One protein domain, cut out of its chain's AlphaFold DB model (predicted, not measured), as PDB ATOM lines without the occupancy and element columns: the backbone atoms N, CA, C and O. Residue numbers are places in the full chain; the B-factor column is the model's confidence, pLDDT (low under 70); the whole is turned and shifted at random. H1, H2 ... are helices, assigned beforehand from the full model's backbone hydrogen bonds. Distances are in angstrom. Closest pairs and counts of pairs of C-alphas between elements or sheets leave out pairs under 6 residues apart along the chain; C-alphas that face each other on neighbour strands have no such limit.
ATOM      1  N   LYS A 191      10.949  11.057  15.942       97.00
ATOM      2  CA  LYS A 191      11.619  10.041  15.116       97.00
ATOM      3  C   LYS A 191      12.497   9.100  15.946       97.00
ATOM      4  O   LYS A 191      12.539   7.901  15.676       97.00
ATOM      5  N   ASP A 192      13.138   9.632  16.982       94.88
ATOM      6  CA  ASP A 192      13.981   8.859  17.894       94.88
ATOM      7  C   ASP A 192      13.152   7.885  18.742       94.88
ATOM      8  O   ASP A 192      13.574   6.747  18.960       94.88
ATOM      9  N   PHE A 193      11.941   8.281  19.158       95.50
ATOM     10  CA  PHE A 193      10.999   7.379  19.820       95.50
ATOM     11  C   PHE A 193      10.489   6.290  18.867       95.50
ATOM     12  O   PHE A 193      10.503   5.122  19.249       95.50
ATOM     13  N   GLU A 194      10.127   6.625  17.620       95.94
ATOM     14  CA  GLU A 194       9.726   5.635  16.605       95.94
ATOM     15  C   GLU A 194      10.813   4.560  16.403       95.94
ATOM     16  O   GLU A 194      10.519   3.365  16.461       95.94
ATOM     17  N   VAL A 195      12.079   4.964  16.242       94.00
ATOM     18  CA  VAL A 195      13.213   4.040  16.046       94.00
ATOM     19  C   VAL A 195      13.530   3.236  17.316       94.00
ATOM     20  O   VAL A 195      13.754   2.023  17.245       94.00
ATOM     21  N   ALA A 196      13.521   3.868  18.493       93.25
ATOM     22  CA  ALA A 196      13.760   3.176  19.760       93.25
ATOM     23  C   ALA A 196      12.652   2.156  20.078       93.25
ATOM     24  O   ALA A 196      12.945   1.052  20.546       93.25
ATOM     25  N   LEU A 197      11.394   2.495  19.784       94.94
ATOM     26  CA  LEU A 197      10.253   1.593  19.900       94.94
ATOM     27  C   LEU A 197      10.355   0.448  18.884       94.94
ATOM     28  O   LEU A 197      10.204  -0.704  19.280       94.94
ATOM     29  N   GLN A 198      10.702   0.718  17.619       94.12
ATOM     30  CA  GLN A 198      10.887  -0.321  16.595       94.12
ATOM     31  C   GLN A 198      11.931  -1.370  17.012       94.12
ATOM     32  O   GLN A 198      11.688  -2.568  16.865       94.12
ATOM     33  N   ASN A 199      13.065  -0.949  17.582       92.44
ATOM     34  CA  ASN A 199      14.105  -1.872  18.049       92.44
ATOM     35  C   ASN A 199      13.632  -2.757  19.219       92.44
ATOM     36  O   ASN A 199      13.950  -3.948  19.256       92.44
ATOM     37  N   ARG A 200      12.829  -2.211  20.143       92.88
ATOM     38  CA  ARG A 200      12.231  -2.981  21.250       92.88
ATOM     39  C   ARG A 200      11.136  -3.926  20.766       92.88
ATOM     40  O   ARG A 200      11.130  -5.088  21.153       92.88
ATOM     41  N   LEU A 201      10.266  -3.465  19.866       91.25
ATOM     42  CA  LEU A 201       9.249  -4.298  19.225       91.25
ATOM     43  C   LEU A 201       9.888  -5.454  18.446       91.25
ATOM     44  O   LEU A 201       9.411  -6.579  18.549       91.25
ATOM     45  N   LEU A 202      11.002  -5.228  17.738       90.62
ATOM     46  CA  LEU A 202      11.747  -6.308  17.084       90.62
ATOM     47  C   LEU A 202      12.208  -7.356  18.109       90.62
ATOM     48  O   LEU A 202      11.983  -8.543  17.886       90.62
ATOM     49  N   ALA A 203      12.779  -6.941  19.244       87.75
ATOM     50  CA  ALA A 203      13.178  -7.853  20.320       87.75
ATOM     51  C   ALA A 203      11.988  -8.641  20.911       87.75
ATOM     52  O   ALA A 203      12.101  -9.851  21.125       87.75
ATOM     53  N   CYS A 204      10.829  -7.996  21.092       87.25
ATOM     54  CA  CYS A 204       9.587  -8.659  21.501       87.25
ATOM     55  C   CYS A 204       9.157  -9.714  20.476       87.25
ATOM     56  O   CYS A 204       8.915 -10.860  20.851       87.25
ATOM     57  N   MET A 205       9.142  -9.383  19.182       86.88
ATOM     58  CA  MET A 205       8.783 -10.337  18.129       86.88
ATOM     59  C   MET A 205       9.778 -11.502  18.051       86.88
ATOM     60  O   MET A 205       9.368 -12.657  17.965       86.88
ATOM     61  N   LEU A 206      11.084 -11.265  18.198       85.06
ATOM     62  CA  LEU A 206      12.060 -12.358  18.299       85.06
ATOM     63  C   LEU A 206      11.828 -13.270  19.526       85.06
ATOM     64  O   LEU A 206      12.204 -14.445  19.467       85.06
ATOM     65  N   SER A 207      11.167 -12.776  20.580       80.81
ATOM     66  CA  SER A 207      10.938 -13.474  21.860       80.81
ATOM     67  C   SER A 207       9.551 -14.125  22.027       80.81
ATOM     68  O   SER A 207       9.435 -15.101  22.762       80.81
ATOM     69  N   LEU A 208       8.505 -13.623  21.356       74.44
ATOM     70  CA  LEU A 208       7.095 -14.050  21.501       74.44
ATOM     71  C   LEU A 208       6.872 -15.558  21.250       74.44
ATOM     72  O   LEU A 208       7.709 -16.212  20.633       74.44
ATOM     73  N   ASN A 209       5.714 -16.134  21.589       70.38
ATOM     74  CA  ASN A 209       5.358 -17.443  21.018       70.38
ATOM     75  C   ASN A 209       4.908 -17.282  19.544       70.38
ATOM     76  O   ASN A 209       4.647 -16.175  19.079       70.38
ATOM     77  N   ILE A 210       4.856 -18.370  18.776       60.16
ATOM     78  CA  ILE A 210       4.415 -18.355  17.368       60.16
ATOM     79  C   ILE A 210       2.888 -18.207  17.254       60.16
ATOM     80  O   ILE A 210       2.398 -17.704  16.250       60.16
ATOM     81  N   THR A 211       2.130 -18.584  18.287       59.09
ATOM     82  CA  THR A 211       0.673 -18.385  18.347       59.09
ATOM     83  C   THR A 211       0.299 -16.903  18.426       59.09
ATOM     84  O   THR A 211      -0.435 -16.417  17.570       59.09
ATOM     85  N   SER A 212       0.898 -16.145  19.352       62.84
ATOM     86  CA  SER A 212       0.665 -14.698  19.524       62.84
ATOM     87  C   SER A 212       1.274 -13.806  18.427       62.84
ATOM     88  O   SER A 212       1.297 -12.586  18.551       62.84
ATOM     89  N   TYR A 213       1.768 -14.401  17.337       63.22
ATOM     90  CA  TYR A 213       2.078 -13.714  16.077       63.22
ATOM     91  C   TYR A 213       0.870 -13.626  15.133       63.22
ATOM     92  O   TYR A 213       0.853 -12.764  14.254       63.22
ATOM     93  N   VAL A 214      -0.074 -14.567  15.250       62.88
ATOM     94  CA  VAL A 214      -1.175 -14.772  14.292       62.88
ATOM     95  C   VAL A 214      -2.452 -14.098  14.782       62.88
ATOM     96  O   VAL A 214      -3.130 -13.436  14.002       62.88
ATOM     97  N   THR A 215      -2.739 -14.212  16.078       66.88
ATOM     98  CA  THR A 215      -3.830 -13.512  16.761       66.88
ATOM     99  C   THR A 215      -3.265 -12.506  17.762       66.88
ATOM    100  O   THR A 215      -2.220 -12.738  18.368       66.88
ATOM    101  N   GLU A 216      -3.945 -11.366  17.905       79.81
ATOM    102  CA  GLU A 216      -3.814 -10.422  19.032       79.81
ATOM    103  C   GLU A 216      -2.408  -9.869  19.356       79.81
ATOM    104  O   GLU A 216      -2.223  -9.208  20.376       79.81
ATOM    105  N   ALA A 217      -1.433 -10.014  18.450       82.81
ATOM    106  CA  ALA A 217      -0.059  -9.525  18.618       82.81
ATOM    107  C   ALA A 217       0.014  -8.058  19.092       82.81
ATOM    108  O   ALA A 217       0.785  -7.732  19.989       82.81
ATOM    109  N   GLN A 218      -0.820  -7.176  18.530       89.12
ATOM    110  CA  GLN A 218      -0.927  -5.774  18.951       89.12
ATOM    111  C   GLN A 218      -1.480  -5.627  20.378       89.12
ATOM    112  O   GLN A 218      -1.010  -4.765  21.118       89.12
ATOM    113  N   HIS A 219      -2.476  -6.430  20.765       90.56
ATOM    114  CA  HIS A 219      -3.145  -6.327  22.062       90.56
ATOM    115  C   HIS A 219      -2.194  -6.713  23.196       90.56
ATOM    116  O   HIS A 219      -1.924  -5.869  24.052       90.56
ATOM    117  N   HIS A 220      -1.601  -7.909  23.134       89.38
ATOM    118  CA  HIS A 220      -0.628  -8.378  24.128       89.38
ATOM    119  C   HIS A 220       0.626  -7.496  24.194       89.38
ATOM    120  O   HIS A 220       1.230  -7.344  25.252       89.38
ATOM    121  N   ILE A 221       1.033  -6.882  23.078       91.81
ATOM    122  CA  ILE A 221       2.162  -5.946  23.077       91.81
ATOM    123  C   ILE A 221       1.775  -4.606  23.709       91.81
ATOM    124  O   ILE A 221       2.568  -4.068  24.472       91.81
ATOM    125  N   MET A 222       0.573  -4.075  23.467       94.69
ATOM    126  CA  MET A 222       0.098  -2.871  24.167       94.69
ATOM    127  C   MET A 222      -0.081  -3.106  25.674       94.69
ATOM    128  O   MET A 222       0.256  -2.228  26.464       94.69
ATOM    129  N   GLU A 223      -0.556  -4.291  26.063       94.19
ATOM    130  CA  GLU A 223      -0.631  -4.763  27.449       94.19
ATOM    131  C   GLU A 223       0.770  -4.797  28.088       94.19
ATOM    132  O   GLU A 223       1.036  -4.026  29.011       94.19
ATOM    133  N   PHE A 224       1.713  -5.547  27.510       93.06
ATOM    134  CA  PHE A 224       3.102  -5.654  27.980       93.06
ATOM    135  C   PHE A 224       3.857  -4.307  28.014       93.06
ATOM    136  O   PHE A 224       4.660  -4.056  28.913       93.06
ATOM    137  N   ILE A 225       3.590  -3.403  27.064       95.25
ATOM    138  CA  ILE A 225       4.131  -2.033  27.076       95.25
ATOM    139  C   ILE A 225       3.559  -1.223  28.254       95.25
ATOM    140  O   ILE A 225       4.292  -0.430  28.846       95.25
ATOM    141  N   SER A 226       2.283  -1.420  28.609       95.88
ATOM    142  CA  SER A 226       1.647  -0.742  29.750       95.88
ATOM    143  C   SER A 226       2.061  -1.311  31.115       95.88
ATOM    144  O   SER A 226       2.124  -0.559  32.085       95.88
ATOM    145  N   GLU A 227       2.434  -2.596  31.191       96.00
ATOM    146  CA  GLU A 227       3.041  -3.196  32.391       96.00
ATOM    147  C   GLU A 227       4.500  -2.750  32.606       96.00
ATOM    148  O   GLU A 227       4.975  -2.679  33.745       96.00
ATOM    149  N   HIS A 228       5.227  -2.438  31.524       94.62
ATOM    150  CA  HIS A 228       6.663  -2.116  31.551       94.62
ATOM    151  C   HIS A 228       7.026  -0.807  30.812       94.62
ATOM    152  O   HIS A 228       7.916  -0.792  29.949       94.62
ATOM    153  N   PRO A 229       6.383   0.331  31.139       94.81
ATOM    154  CA  PRO A 229       6.554   1.587  30.405       94.81
ATOM    155  C   PRO A 229       7.989   2.129  30.483       94.81
ATOM    156  O   PRO A 229       8.467   2.781  29.552       94.81
ATOM    157  N   ASP A 230       8.724   1.811  31.551       95.12
ATOM    158  CA  ASP A 230      10.123   2.187  31.736       95.12
ATOM    159  C   ASP A 230      11.070   1.427  30.789       95.12
ATOM    160  O   ASP A 230      12.044   2.016  30.314       95.12
ATOM    161  N   VAL A 231      10.781   0.165  30.456       92.88
ATOM    162  CA  VAL A 231      11.533  -0.618  29.461       92.88
ATOM    163  C   VAL A 231      11.366   0.013  28.081       92.88
ATOM    164  O   VAL A 231      12.353   0.238  27.374       92.88
ATOM    165  N   PHE A 232      10.131   0.384  27.730       94.12
ATOM    166  CA  PHE A 232       9.799   1.016  26.451       94.12
ATOM    167  C   PHE A 232      10.070   2.524  26.389       94.12
ATOM    168  O   PHE A 232      10.022   3.094  25.298       94.12
ATOM    169  N   LYS A 233      10.429   3.154  27.517       95.62
ATOM    170  CA  LYS A 233      10.594   4.613  27.680       95.62
ATOM    171  C   LYS A 233       9.350   5.403  27.252       95.62
ATOM    172  O   LYS A 233       9.461   6.507  26.727       95.62
ATOM    173  N   VAL A 234       8.172   4.834  27.504       95.94
ATOM    174  CA  VAL A 234       6.880   5.509  27.347       95.94
ATOM    175  C   VAL A 234       6.576   6.255  28.653       95.94
ATOM    176  O   VAL A 234       6.602   5.629  29.714       95.94
ATOM    177  N   PRO A 235       6.292   7.568  28.640       96.12
ATOM    178  CA  PRO A 235       5.835   8.264  29.840       96.12
ATOM    179  C   PRO A 235       4.482   7.706  30.302       96.12
ATOM    180  O   PRO A 235       3.568   7.588  29.493       96.12
ATOM    181  N   ALA A 236       4.319   7.405  31.596       95.06
ATOM    182  CA  ALA A 236       3.103   6.759  32.115       95.06
ATOM    183  C   ALA A 236       1.798   7.523  31.784       95.06
ATOM    184  O   ALA A 236       0.781   6.909  31.480       95.06
ATOM    185  N   ALA A 237       1.853   8.859  31.727       94.25
ATOM    186  CA  ALA A 237       0.728   9.715  31.339       94.25
ATOM    187  C   ALA A 237       0.162   9.440  29.924       94.25
ATOM    188  O   ALA A 237      -0.969   9.821  29.640       94.25
ATOM    189  N   VAL A 238       0.903   8.747  29.046       96.00
ATOM    190  CA  VAL A 238       0.421   8.301  27.723       96.00
ATOM    191  C   VAL A 238      -0.662   7.213  27.830       96.00
ATOM    192  O   VAL A 238      -1.405   7.022  26.874       96.00
ATOM    193  N   PHE A 239      -0.776   6.506  28.962       96.19
ATOM    194  CA  PHE A 239      -1.807   5.475  29.174       96.19
ATOM    195  C   PHE A 239      -3.063   5.999  29.877       96.19
ATOM    196  O   PHE A 239      -4.136   5.435  29.663       96.19
ATOM    197  N   GLU A 240      -2.921   7.066  30.669       95.69
ATOM    198  CA  GLU A 240      -4.027   7.786  31.319       95.69
ATOM    199  C   GLU A 240      -4.884   8.541  30.288       95.69
ATOM    200  O   GLU A 240      -6.105   8.618  30.415       95.69
ATOM    201  N   ASP A 241      -4.250   9.074  29.239       95.56
ATOM    202  CA  ASP A 241      -4.930   9.767  28.148       95.56
ATOM    203  C   ASP A 241      -5.316   8.808  27.006       95.56
ATOM    204  O   ASP A 241      -4.476   8.140  26.394       95.56
ATOM    205  N   ALA A 242      -6.611   8.761  26.685       95.88
ATOM    206  CA  ALA A 242      -7.152   7.860  25.671       95.88
ATOM    207  C   ALA A 242      -6.713   8.203  24.233       95.88
ATOM    208  O   ALA A 242      -6.614   7.300  23.393       95.88
ATOM    209  N   GLU A 243      -6.427   9.474  23.929       96.19
ATOM    210  CA  GLU A 243      -5.974   9.892  22.602       96.19
ATOM    211  C   GLU A 243      -4.497   9.539  22.400       96.19
ATOM    212  O   GLU A 243      -4.152   8.905  21.400       96.19
ATOM    213  N   LEU A 244      -3.630   9.850  23.369       96.50
ATOM    214  CA  LEU A 244      -2.209   9.487  23.342       96.50
ATOM    215  C   LEU A 244      -2.026   7.963  23.314       96.50
ATOM    216  O   LEU A 244      -1.244   7.456  22.503       96.50
ATOM    217  N   ARG A 245      -2.812   7.216  24.100       96.69
ATOM    218  CA  ARG A 245      -2.876   5.746  24.051       96.69
ATOM    219  C   ARG A 245      -3.295   5.232  22.669       96.69
ATOM    220  O   ARG A 245      -2.727   4.252  22.182       96.69
ATOM    221  N   SER A 246      -4.253   5.892  22.013       96.44
ATOM    222  CA  SER A 246      -4.683   5.564  20.643       96.44
ATOM    223  C   SER A 246      -3.594   5.869  19.606       96.44
ATOM    224  O   SER A 246      -3.327   5.043  18.730       96.44
ATOM    225  N   GLN A 247      -2.903   7.009  19.724       96.62
ATOM    226  CA  GLN A 247      -1.768   7.363  18.862       96.62
ATOM    227  C   GLN A 247      -0.607   6.362  19.020       96.62
ATOM    228  O   GLN A 247      -0.083   5.879  18.013       96.62
ATOM    229  N   LEU A 248      -0.269   5.966  20.254       96.88
ATOM    230  CA  LEU A 248       0.723   4.921  20.532       96.88
ATOM    231  C   LEU A 248       0.305   3.565  19.937       96.88
ATOM    232  O   LEU A 248       1.114   2.917  19.276       96.88
ATOM    233  N   GLY A 249      -0.960   3.160  20.094       96.31
ATOM    234  CA  GLY A 249      -1.481   1.917  19.510       96.31
ATOM    235  C   GLY A 249      -1.379   1.878  17.981       96.31
ATOM    236  O   GLY A 249      -0.938   0.874  17.411       96.31
ATOM    237  N   LYS A 250      -1.701   2.987  17.303       96.56
ATOM    238  CA  LYS A 250      -1.524   3.133  15.844       96.56
ATOM    239  C   LYS A 250      -0.047   3.024  15.442       96.56
ATOM    240  O   LYS A 250       0.271   2.320  14.481       96.56
ATOM    241  N   LEU A 251       0.858   3.650  16.199       96.56
ATOM    242  CA  LEU A 251       2.304   3.573  15.965       96.56
ATOM    243  C   LEU A 251       2.847   2.144  16.147       96.56
ATOM    244  O   LEU A 251       3.574   1.656  15.282       96.56
ATOM    245  N   VAL A 252       2.449   1.442  17.213       95.31
ATOM    246  CA  VAL A 252       2.811   0.032  17.443       95.31
ATOM    247  C   VAL A 252       2.328  -0.848  16.285       95.31
ATOM    248  O   VAL A 252       3.115  -1.618  15.740       95.31
ATOM    249  N   THR A 253       1.083  -0.680  15.832       94.31
ATOM    250  CA  THR A 253       0.513  -1.440  14.696       94.31
ATOM    251  C   THR A 253       1.315  -1.241  13.404       94.31
ATOM    252  O   THR A 253       1.665  -2.209  12.719       94.31
ATOM    253  N   LYS A 254       1.663   0.017  13.093       95.62
ATOM    254  CA  LYS A 254       2.515   0.391  11.954       95.62
ATOM    255  C   LYS A 254       3.882  -0.296  12.042       95.62
ATOM    256  O   LYS A 254       4.299  -0.959  11.093       95.62
ATOM    257  N   LEU A 255       4.560  -0.179  13.185       95.00
ATOM    258  CA  LEU A 255       5.906  -0.720  13.381       95.00
ATOM    259  C   LEU A 255       5.936  -2.253  13.364       95.00
ATOM    260  O   LEU A 255       6.826  -2.828  12.737       95.00
ATOM    261  N   LEU A 256       4.949  -2.925  13.965       92.25
ATOM    262  CA  LEU A 256       4.802  -4.384  13.880       92.25
ATOM    263  C   LEU A 256       4.609  -4.851  12.432       92.25
ATOM    264  O   LEU A 256       5.252  -5.812  12.009       92.25
ATOM    265  N   SER A 257       3.811  -4.129  11.639       92.31
ATOM    266  CA  SER A 257       3.622  -4.413  10.210       92.31
ATOM    267  C   SER A 257       4.931  -4.267   9.416       92.31
ATOM    268  O   SER A 257       5.274  -5.136   8.608       92.31
ATOM    269  N   THR A 258       5.718  -3.220   9.693       93.62
ATOM    270  CA  THR A 258       7.064  -3.038   9.121       93.62
ATOM    271  C   THR A 258       8.011  -4.174   9.520       93.62
ATOM    272  O   THR A 258       8.676  -4.743   8.654       93.62
ATOM    273  N   ILE A 259       8.038  -4.559  10.800       92.81
ATOM    274  CA  ILE A 259       8.869  -5.655  11.326       92.81
ATOM    275  C   ILE A 259       8.485  -6.996  10.681       92.81
ATOM    276  O   ILE A 259       9.365  -7.732  10.233       92.81
ATOM    277  N   HIS A 260       7.191  -7.301  10.553       90.75
ATOM    278  CA  HIS A 260       6.701  -8.494   9.854       90.75
ATOM    279  C   HIS A 260       7.139  -8.528   8.386       90.75
ATOM    280  O   HIS A 260       7.647  -9.553   7.919       90.75
ATOM    281  N   SER A 261       7.011  -7.407   7.670       92.88
ATOM    282  CA  SER A 261       7.474  -7.283   6.282       92.88
ATOM    283  C   SER A 261       8.992  -7.494   6.166       92.88
ATOM    284  O   SER A 261       9.454  -8.283   5.336       92.88
ATOM    285  N   GLN A 262       9.777  -6.883   7.059       93.44
ATOM    286  CA  GLN A 262      11.236  -7.013   7.099       93.44
ATOM    287  C   GLN A 262      11.682  -8.454   7.407       93.44
ATOM    288  O   GLN A 262      12.562  -8.977   6.720       93.44
ATOM    289  N   ILE A 263      11.052  -9.124   8.379       93.44
ATOM    290  CA  ILE A 263      11.312 -10.535   8.710       93.44
ATOM    291  C   ILE A 263      10.979 -11.435   7.512       93.44
ATOM    292  O   ILE A 263      11.829 -12.216   7.081       93.44
ATOM    293  N   ARG A 264       9.785 -11.292   6.915       92.50
ATOM    294  CA  ARG A 264       9.367 -12.061   5.726       92.50
ATOM    295  C   ARG A 264      10.324 -11.850   4.550       92.50
ATOM    296  O   ARG A 264      10.689 -12.818   3.882       92.50
ATOM    297  N   SER A 265      10.758 -10.613   4.320       94.06
ATOM    298  CA  SER A 265      11.717 -10.259   3.269       94.06
ATOM    299  C   SER A 265      13.078 -10.930   3.491       94.06
ATOM    300  O   SER A 265      13.555 -11.645   2.610       94.06
ATOM    301  N   GLN A 266      13.665 -10.817   4.689       95.00
ATOM    302  CA  GLN A 266      14.959 -11.445   4.998       95.00
ATOM    303  C   GLN A 266      14.899 -12.981   4.945       95.00
ATOM    304  O   GLN A 266      15.807 -13.602   4.389       95.00
ATOM    305  N   LEU A 267      13.811 -13.599   5.421       94.38
ATOM    306  CA  LEU A 267      13.576 -15.042   5.278       94.38
ATOM    307  C   LEU A 267      13.507 -15.457   3.798       94.38
ATOM    308  O   LEU A 267      14.152 -16.428   3.402       94.38
ATOM    309  N   THR A 268      12.791 -14.696   2.964       91.69
ATOM    310  CA  THR A 268      12.669 -14.954   1.516       91.69
ATOM    311  C   THR A 268      14.021 -14.821   0.808       91.69
ATOM    312  O   THR A 268      14.420 -15.719   0.065       91.69
ATOM    313  N   ILE A 269      14.782 -13.757   1.096       92.25
ATOM    314  CA  ILE A 269      16.142 -13.543   0.572       92.25
ATOM    315  C   ILE A 269      17.085 -14.670   1.019       92.25
ATOM    316  O   ILE A 269      17.905 -15.140   0.226       92.25
ATOM    317  N   SER A 270      16.966 -15.137   2.264       95.06
ATOM    318  CA  SER A 270      17.779 -16.234   2.794       95.06
ATOM    319  C   SER A 270      17.443 -17.585   2.160       95.06
ATOM    320  O   SER A 270      18.342 -18.404   1.958       95.06
ATOM    321  N   ILE A 271      16.178 -17.837   1.809       91.62
ATOM    322  CA  ILE A 271      15.781 -19.006   1.009       91.62
ATOM    323  C   ILE A 271      16.367 -18.883  -0.407       91.62
ATOM    324  O   ILE A 271      17.083 -19.786  -0.837       91.62
ATOM    325  N   ALA A 272      16.157 -17.746  -1.084       89.44
ATOM    326  CA  ALA A 272      16.645 -17.487  -2.443       89.44
ATOM    327  C   ALA A 272      18.159 -17.697  -2.590       89.44
ATOM    328  O   ALA A 272      18.617 -18.402  -3.486       89.44
ATOM    329  N   LYS A 273      18.937 -17.090  -1.685       91.38
ATOM    330  CA  LYS A 273      20.406 -17.071  -1.718       91.38
ATOM    331  C   LYS A 273      21.052 -18.203  -0.908       91.38
ATOM    332  O   LYS A 273      22.262 -18.174  -0.704       91.38
ATOM    333  N   LYS A 274      20.260 -19.158  -0.397       90.44
ATOM    334  CA  LYS A 274      20.701 -20.299   0.435       90.44
ATOM    335  C   LYS A 274      21.615 -19.906   1.622       90.44
ATOM    336  O   LYS A 274      22.441 -20.704   2.053       90.44
ATOM    337  N   THR A 275      21.474 -18.695   2.179       94.00
ATOM    338  CA  THR A 275      22.384 -18.182   3.230       94.00
ATOM    339  C   THR A 275      22.235 -18.930   4.559       94.00
ATOM    340  O   THR A 275      21.215 -19.576   4.817       94.00
ATOM    341  N   CYS A 276      23.230 -18.838   5.446       94.12
ATOM    342  CA  CYS A 276      23.073 -19.358   6.803       94.12
ATOM    343  C   CYS A 276      22.129 -18.462   7.634       94.12
ATOM    344  O   CYS A 276      22.016 -17.255   7.391       94.12
ATOM    345  N   ILE A 277      21.458 -19.044   8.634       93.75
ATOM    346  CA  ILE A 277      20.478 -18.317   9.460       93.75
ATOM    347  C   ILE A 277      21.125 -17.186  10.280       93.75
ATOM    348  O   ILE A 277      20.505 -16.154  10.521       93.75
ATOM    349  N   ILE A 278      22.405 -17.342  10.638       93.81
ATOM    350  CA  ILE A 278      23.180 -16.353  11.393       93.81
ATOM    351  C   ILE A 278      23.386 -15.080  10.557       93.81
ATOM    352  O   ILE A 278      23.203 -13.978  11.064       93.81
ATOM    353  N   ASP A 279      23.717 -15.201   9.270       94.81
ATOM    354  CA  ASP A 279      23.943 -14.032   8.408       94.81
ATOM    355  C   ASP A 279      22.638 -13.344   8.003       94.81
ATOM    356  O   ASP A 279      22.603 -12.119   7.880       94.81
ATOM    357  N   MET A 280      21.540 -14.104   7.893       95.06
ATOM    358  CA  MET A 280      20.195 -13.530   7.805       95.06
ATOM    359  C   MET A 280      19.859 -12.711   9.061       95.06
ATOM    360  O   MET A 280      19.374 -11.587   8.943       95.06
ATOM    361  N   MET A 281      20.169 -13.218  10.259       94.06
ATOM    362  CA  MET A 281      19.955 -12.475  11.508       94.06
ATOM    363  C   MET A 281      20.835 -11.225  11.608       94.06
ATOM    364  O   MET A 281      20.325 -10.157  11.939       94.06
ATOM    365  N   LYS A 282      22.117 -11.297  11.222       92.88
ATOM    366  CA  LYS A 282      22.997 -10.114  11.103       92.88
ATOM    367  C   LYS A 282      22.495  -9.089  10.074       92.88
ATOM    368  O   LYS A 282      22.855  -7.917  10.164       92.88
ATOM    369  N   ALA A 283      21.732  -9.508   9.062       93.69
ATOM    370  CA  ALA A 283      21.107  -8.602   8.098       93.69
ATOM    371  C   ALA A 283      19.823  -7.968   8.661       93.69
ATOM    372  O   ALA A 283      19.645  -6.759   8.536       93.69
ATOM    373  N   LEU A 284      18.978  -8.757   9.334       93.81
ATOM    374  CA  LEU A 284      17.757  -8.295  10.001       93.81
ATOM    375  C   LEU A 284      18.053  -7.266  11.107       93.81
ATOM    376  O   LEU A 284      17.424  -6.214  11.148       93.81
ATOM    377  N   VAL A 285      19.038  -7.555  11.960       93.69
ATOM    378  CA  VAL A 285      19.399  -6.772  13.158       93.69
ATOM    379  C   VAL A 285      20.361  -5.611  12.838       93.69
ATOM    380  O   VAL A 285      20.731  -4.843  13.718       93.69
ATOM    381  N   ARG A 286      20.752  -5.407  11.569       89.25
ATOM    382  CA  ARG A 286      21.808  -4.447  11.172       89.25
ATOM    383  C   ARG A 286      21.550  -2.984  11.577       89.25
ATOM    384  O   ARG A 286      22.511  -2.236  11.718       89.25
ATOM    385  N   GLY A 287      20.289  -2.581  11.746       81.38
ATOM    386  CA  GLY A 287      19.900  -1.246  12.228       81.38
ATOM    387  C   GLY A 287      19.602  -1.160  13.734       81.38
ATOM    388  O   GLY A 287      19.369  -0.068  14.245       81.38
ATOM    389  N   SER A 288      19.602  -2.288  14.448       86.12
ATOM    390  CA  SER A 288      19.147  -2.389  15.838       86.12
ATOM    391  C   SER A 288      20.333  -2.497  16.793       86.12
ATOM    392  O   SER A 288      20.802  -3.587  17.125       86.12
ATOM    393  N   SER A 289      20.839  -1.346  17.234       78.75
ATOM    394  CA  SER A 289      21.936  -1.270  18.200       78.75
ATOM    395  C   SER A 289      21.560  -1.912  19.544       78.75
ATOM    396  O   SER A 289      20.487  -1.674  20.091       78.75
ATOM    397  N   GLY A 290      22.469  -2.728  20.087       82.69
ATOM    398  CA  GLY A 290      22.325  -3.349  21.411       82.69
ATOM    399  C   GLY A 290      21.457  -4.614  21.485       82.69
ATOM    400  O   GLY A 290      21.287  -5.140  22.579       82.69
ATOM    401  N   LEU A 291      20.929  -5.124  20.367       89.44
ATOM    402  CA  LEU A 291      20.144  -6.363  20.356       89.44
ATOM    403  C   LEU A 291      21.054  -7.603  20.299       89.44
ATOM    404  O   LEU A 291      21.579  -7.954  19.241       89.44
ATOM    405  N   GLU A 292      21.241  -8.270  21.439       90.25
ATOM    406  CA  GLU A 292      21.997  -9.525  21.533       90.25
ATOM    407  C   GLU A 292      21.185 -10.708  20.978       90.25
ATOM    408  O   GLU A 292      20.016 -10.897  21.309       90.25
ATOM    409  N   VAL A 293      21.797 -11.509  20.096       91.50
ATOM    410  CA  VAL A 293      21.093 -12.556  19.337       91.50
ATOM    411  C   VAL A 293      21.545 -13.951  19.764       91.50
ATOM    412  O   VAL A 293      22.384 -14.575  19.116       91.50
ATOM    413  N   GLU A 294      20.939 -14.449  20.838       91.56
ATOM    414  CA  GLU A 294      21.098 -15.827  21.321       91.56
ATOM    415  C   GLU A 294      20.580 -16.917  20.353       91.56
ATOM    416  O   GLU A 294      19.787 -16.665  19.439       91.56
ATOM    417  N   ALA A 295      20.954 -18.172  20.631       91.31
ATOM    418  CA  ALA A 295      20.541 -19.363  19.883       91.31
ATOM    419  C   ALA A 295      19.023 -19.638  19.892       91.31
ATOM    420  O   ALA A 295      18.503 -20.251  18.958       91.31
ATOM    421  N   THR A 296      18.294 -19.163  20.905       89.06
ATOM    422  CA  THR A 296      16.820 -19.174  20.969       89.06
ATOM    423  C   THR A 296      16.209 -18.472  19.752       89.06
ATOM    424  O   THR A 296      15.371 -19.048  19.049       89.06
ATOM    425  N   HIS A 297      16.708 -17.280  19.424       90.44
ATOM    426  CA  HIS A 297      16.293 -16.501  18.257       90.44
ATOM    427  C   HIS A 297      16.666 -17.187  16.933       90.44
ATOM    428  O   HIS A 297      15.884 -17.155  15.981       90.44
ATOM    429  N   TRP A 298      17.832 -17.844  16.858       92.19
ATOM    430  CA  TRP A 298      18.237 -18.603  15.663       92.19
ATOM    431  C   TRP A 298      17.313 -19.803  15.420       92.19
ATOM    432  O   TRP A 298      16.868 -20.009  14.291       92.19
ATOM    433  N   ASN A 299      16.965 -20.547  16.476       90.12
ATOM    434  CA  ASN A 299      16.038 -21.679  16.407       90.12
ATOM    435  C   ASN A 299      14.639 -21.235  15.947       90.12
ATOM    436  O   ASN A 299      14.066 -21.853  15.046       90.12
ATOM    437  N   ARG A 300      14.121 -20.124  16.495       89.62
ATOM    438  CA  ARG A 300      12.869 -19.492  16.037       89.62
ATOM    439  C   ARG A 300      12.920 -19.155  14.547       89.62
ATOM    440  O   ARG A 300      11.965 -19.394  13.815       89.62
ATOM    441  N   MET A 301      14.028 -18.585  14.090       91.88
ATOM    442  CA  MET A 301      14.152 -18.101  12.719       91.88
ATOM    443  C   MET A 301      14.345 -19.224  11.701       91.88
ATOM    444  O   MET A 301      13.761 -19.151  10.622       91.88
ATOM    445  N   GLU A 302      15.056 -20.301  12.039       90.81
ATOM    446  CA  GLU A 302      15.106 -21.496  11.186       90.81
ATOM    447  C   GLU A 302      13.743 -22.225  11.162       90.81
ATOM    448  O   GLU A 302      13.328 -22.707  10.106       90.81
ATOM    449  N   PHE A 303      12.979 -22.213  12.265       89.44
ATOM    450  CA  PHE A 303      11.577 -22.659  12.279       89.44
ATOM    451  C   PHE A 303      10.705 -21.817  11.329       89.44
ATOM    452  O   PHE A 303      10.051 -22.376  10.447       89.44
ATOM    453  N   LEU A 304      10.739 -20.481  11.438       91.06
ATOM    454  CA  LEU A 304       9.975 -19.582  10.558       91.06
ATOM    455  C   LEU A 304      10.389 -19.739   9.088       91.06
ATOM    456  O   LEU A 304       9.534 -19.747   8.204       91.06
ATOM    457  N   ARG A 305      11.681 -19.945   8.811       92.00
ATOM    458  CA  ARG A 305      12.206 -20.225   7.466       92.00
ATOM    459  C   ARG A 305      11.695 -21.553   6.911       92.00
ATOM    460  O   ARG A 305      11.361 -21.632   5.729       92.00
ATOM    461  N   ARG A 306      11.604 -22.589   7.750       88.88
ATOM    462  CA  ARG A 306      11.033 -23.894   7.386       88.88
ATOM    463  C   ARG A 306       9.536 -23.793   7.090       88.88
ATOM    464  O   ARG A 306       9.097 -24.344   6.085       88.88
ATOM    465  N   TYR A 307       8.780 -23.061   7.906       88.62
ATOM    466  CA  TYR A 307       7.358 -22.805   7.660       88.62
ATOM    467  C   TYR A 307       7.139 -21.986   6.385       88.62
ATOM    468  O   TYR A 307       6.320 -22.371   5.556       88.62
ATOM    469  N   LEU A 308       7.921 -20.922   6.167       90.56
ATOM    470  CA  LEU A 308       7.836 -20.117   4.947       90.56
ATOM    471  C   LEU A 308       8.163 -20.940   3.691       90.56
ATOM    472  O   LEU A 308       7.482 -20.778   2.685       90.56
ATOM    473  N   ARG A 309       9.141 -21.858   3.744       88.44
ATOM    474  CA  ARG A 309       9.390 -22.820   2.655       88.44
ATOM    475  C   ARG A 309       8.148 -23.660   2.361       88.44
ATOM    476  O   ARG A 309       7.678 -23.639   1.231       88.44
ATOM    477  N   ILE A 310       7.600 -24.349   3.367       85.69
ATOM    478  CA  ILE A 310       6.417 -25.216   3.211       85.69
ATOM    479  C   ILE A 310       5.223 -24.423   2.649       85.69
ATOM    480  O   ILE A 310       4.556 -24.899   1.735       85.69
ATOM    481  N   PHE A 311       5.006 -23.198   3.130       88.00
ATOM    482  CA  PHE A 311       3.961 -22.301   2.637       88.00
ATOM    483  C   PHE A 311       4.181 -21.868   1.178       88.00
ATOM    484  O   PHE A 311       3.263 -21.971   0.373       88.00
ATOM    485  N   LEU A 312       5.390 -21.421   0.812       87.81
ATOM    486  CA  LEU A 312       5.722 -20.995  -0.558       87.81
ATOM    487  C   LEU A 312       5.608 -22.132  -1.582       87.81
ATOM    488  O   LEU A 312       5.326 -21.859  -2.745       87.81
ATOM    489  N   ILE A 313       5.833 -23.376  -1.147       84.50
ATOM    490  CA  ILE A 313       5.618 -24.588  -1.944       84.50
ATOM    491  C   ILE A 313       4.112 -24.844  -2.084       84.50
ATOM    492  O   ILE A 313       3.595 -24.831  -3.193       84.50
ATOM    493  N   GLY A 314       3.387 -24.998  -0.970       82.50
ATOM    494  CA  GLY A 314       1.958 -25.346  -0.960       82.50
ATOM    495  C   GLY A 314       0.991 -24.256  -1.450       82.50
ATOM    496  O   GLY A 314      -0.217 -24.433  -1.336       82.50
ATOM    497  N   THR A 315       1.504 -23.130  -1.953       84.69
ATOM    498  CA  THR A 315       0.730 -22.017  -2.539       84.69
ATOM    499  C   THR A 315       1.259 -21.581  -3.913       84.69
ATOM    500  O   THR A 315       0.850 -20.538  -4.415       84.69
ATOM    501  N   ASP A 316       2.224 -22.310  -4.488       79.50
ATOM    502  CA  ASP A 316       2.956 -21.978  -5.726       79.50
ATOM    503  C   ASP A 316       3.663 -20.604  -5.766       79.50
ATOM    504  O   ASP A 316       4.322 -20.247  -6.751       79.50
ATOM    505  N   LEU A 317       3.622 -19.835  -4.673       81.81
ATOM    506  CA  LEU A 317       4.186 -18.487  -4.577       81.81
ATOM    507  C   LEU A 317       5.714 -18.442  -4.736       81.81
ATOM    508  O   LEU A 317       6.258 -17.361  -4.976       81.81
ATOM    509  N   TYR A 318       6.410 -19.584  -4.672       78.94
ATOM    510  CA  TYR A 318       7.813 -19.687  -5.087       78.94
ATOM    511  C   TYR A 318       8.026 -19.156  -6.519       78.94
ATOM    512  O   TYR A 318       8.984 -18.418  -6.770       78.94
ATOM    513  N   ARG A 319       7.082 -19.441  -7.429       77.88
ATOM    514  CA  ARG A 319       7.101 -19.029  -8.841       77.88
ATOM    515  C   ARG A 319       7.020 -17.506  -8.968       77.88
ATOM    516  O   ARG A 319       7.860 -16.890  -9.624       77.88
ATOM    517  N   THR A 320       6.079 -16.887  -8.255       76.06
ATOM    518  CA  THR A 320       5.893 -15.424  -8.188       76.06
ATOM    519  C   THR A 320       7.090 -14.718  -7.550       76.06
ATOM    520  O   THR A 320       7.512 -13.659  -8.011       76.06
ATOM    521  N   ALA A 321       7.694 -15.326  -6.525       74.31
ATOM    522  CA  ALA A 321       8.887 -14.817  -5.850       74.31
ATOM    523  C   ALA A 321      10.192 -14.980  -6.663       74.31
ATOM    524  O   ALA A 321      11.263 -14.634  -6.160       74.31
ATOM    525  N   LYS A 322      10.125 -15.514  -7.896       81.12
ATOM    526  CA  LYS A 322      11.279 -15.882  -8.743       81.12
ATOM    527  C   LYS A 322      12.271 -16.819  -8.035       81.12
ATOM    528  O   LYS A 322      13.466 -16.821  -8.332       81.12
ATOM    529  N   LEU A 323      11.780 -17.621  -7.091       80.56
ATOM    530  CA  LEU A 323      12.559 -18.657  -6.425       80.56
ATOM    531  C   LEU A 323      12.607 -19.883  -7.334       80.56
ATOM    532  O   LEU A 323      11.567 -20.419  -7.711       80.56
ATOM    533  N   GLN A 324      13.808 -20.377  -7.636       79.50
ATOM    534  CA  GLN A 324      13.944 -21.739  -8.147       79.50
ATOM    535  C   GLN A 324      13.359 -22.712  -7.116       79.50
ATOM    536  O   GLN A 324      13.633 -22.584  -5.916       79.50
TER     537      GLN A 324
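What this domain is: This is residues 191 to 324 of the 462 residues of an uncharacterized protein of Paxillus involutus ATCC 200175 (UniProt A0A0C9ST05). One long helix, H5, makes a spine along the longest axis, and the other larger helices cross it on one side: H1 and H2 pack on residues 249 to 259 of H5, while H6 and H7 pack on residues 262 to 271, toward its end. Short H3 lies beside H1 and H2, H4 makes a corner at the beginning of H5, and short H8 follows the end of H7. The printed part has 134 residues with eight named helices, H1 to H8 in order, and no named strand; its class is all helix. It is compact, with a radius of gyration of the C-alphas of 16.4 A, but elongated, spanning 52 by 30 by 25 A.

Where its parts are: Find C-alpha 191 at (11.619, 10.041, 15.116); from there H1 runs through residues 191 to 207, 24.5 A long. Next come H2, residues 217 to 227, 15.5 A long, then H3, residues 229 to 232, and H4, residues 237 to 240. H5 begins at C-alpha 242, at (-7.152, 7.860, 25.671), and runs 44.7 A to residue 272. H6 takes residues 277 to 284, and H7 takes residues 295 to 313, 27.0 A long. H8 holds residues 317 to 320, ending at C-alpha 320, at (5.893, -15.424, -8.188).

How they stand to each other: Begin at the hub, H5, which touches five helices. H1 touches it at a steep tilt of 59 degrees, the same way, with the closest C-alphas, Gln 198 and Leu 255, 5.9 A apart. H2 touches it at a steep tilt of 54 degrees, opposite ways, closest at C-alphas 218 and 253, 6.2 A. H4 and H5 touch only at the corner, closest at C-alphas 239 and 245, 5.2 A. H5 and H6 form a helical hairpin at a steep tilt of 44 degrees, opposite ways, closest at C-alphas 270 and 280, 6.2 A. H7 touches H5 at 72 degrees, only just about perpendicular, closest at C-alphas 267 and 305, 5.8 A. H7 touches H6 about perpendicular, at 89 degrees, closest at C-alphas 277 and 302, 6.5 A. H1 and H7 only just touch, with 3 pairs of C-alphas within 8 A, closest at residues 206 and 297, 5.9 A. H3 is close to but not clearly touching H1, with C-alphas 197 and 232 at 6.6 A; H8 is likewise close to but not clearly touching H7, with C-alphas 312 and 318 at 5.2 A. In H1, H2, H5, H6 and H7 every O i to N i+4 pair is within hydrogen-bond range; H3, H4 and H8 are too short for such a pair.

The domain as a whole: The C-alphas farthest apart, those of Glu 240 and Gln 324, are 52.5 A apart. The printed part has no cut and no long link. The mean pLDDT of the printed part is 89.5; look for values under 70 at residues 210 to 215, between H1 and H2.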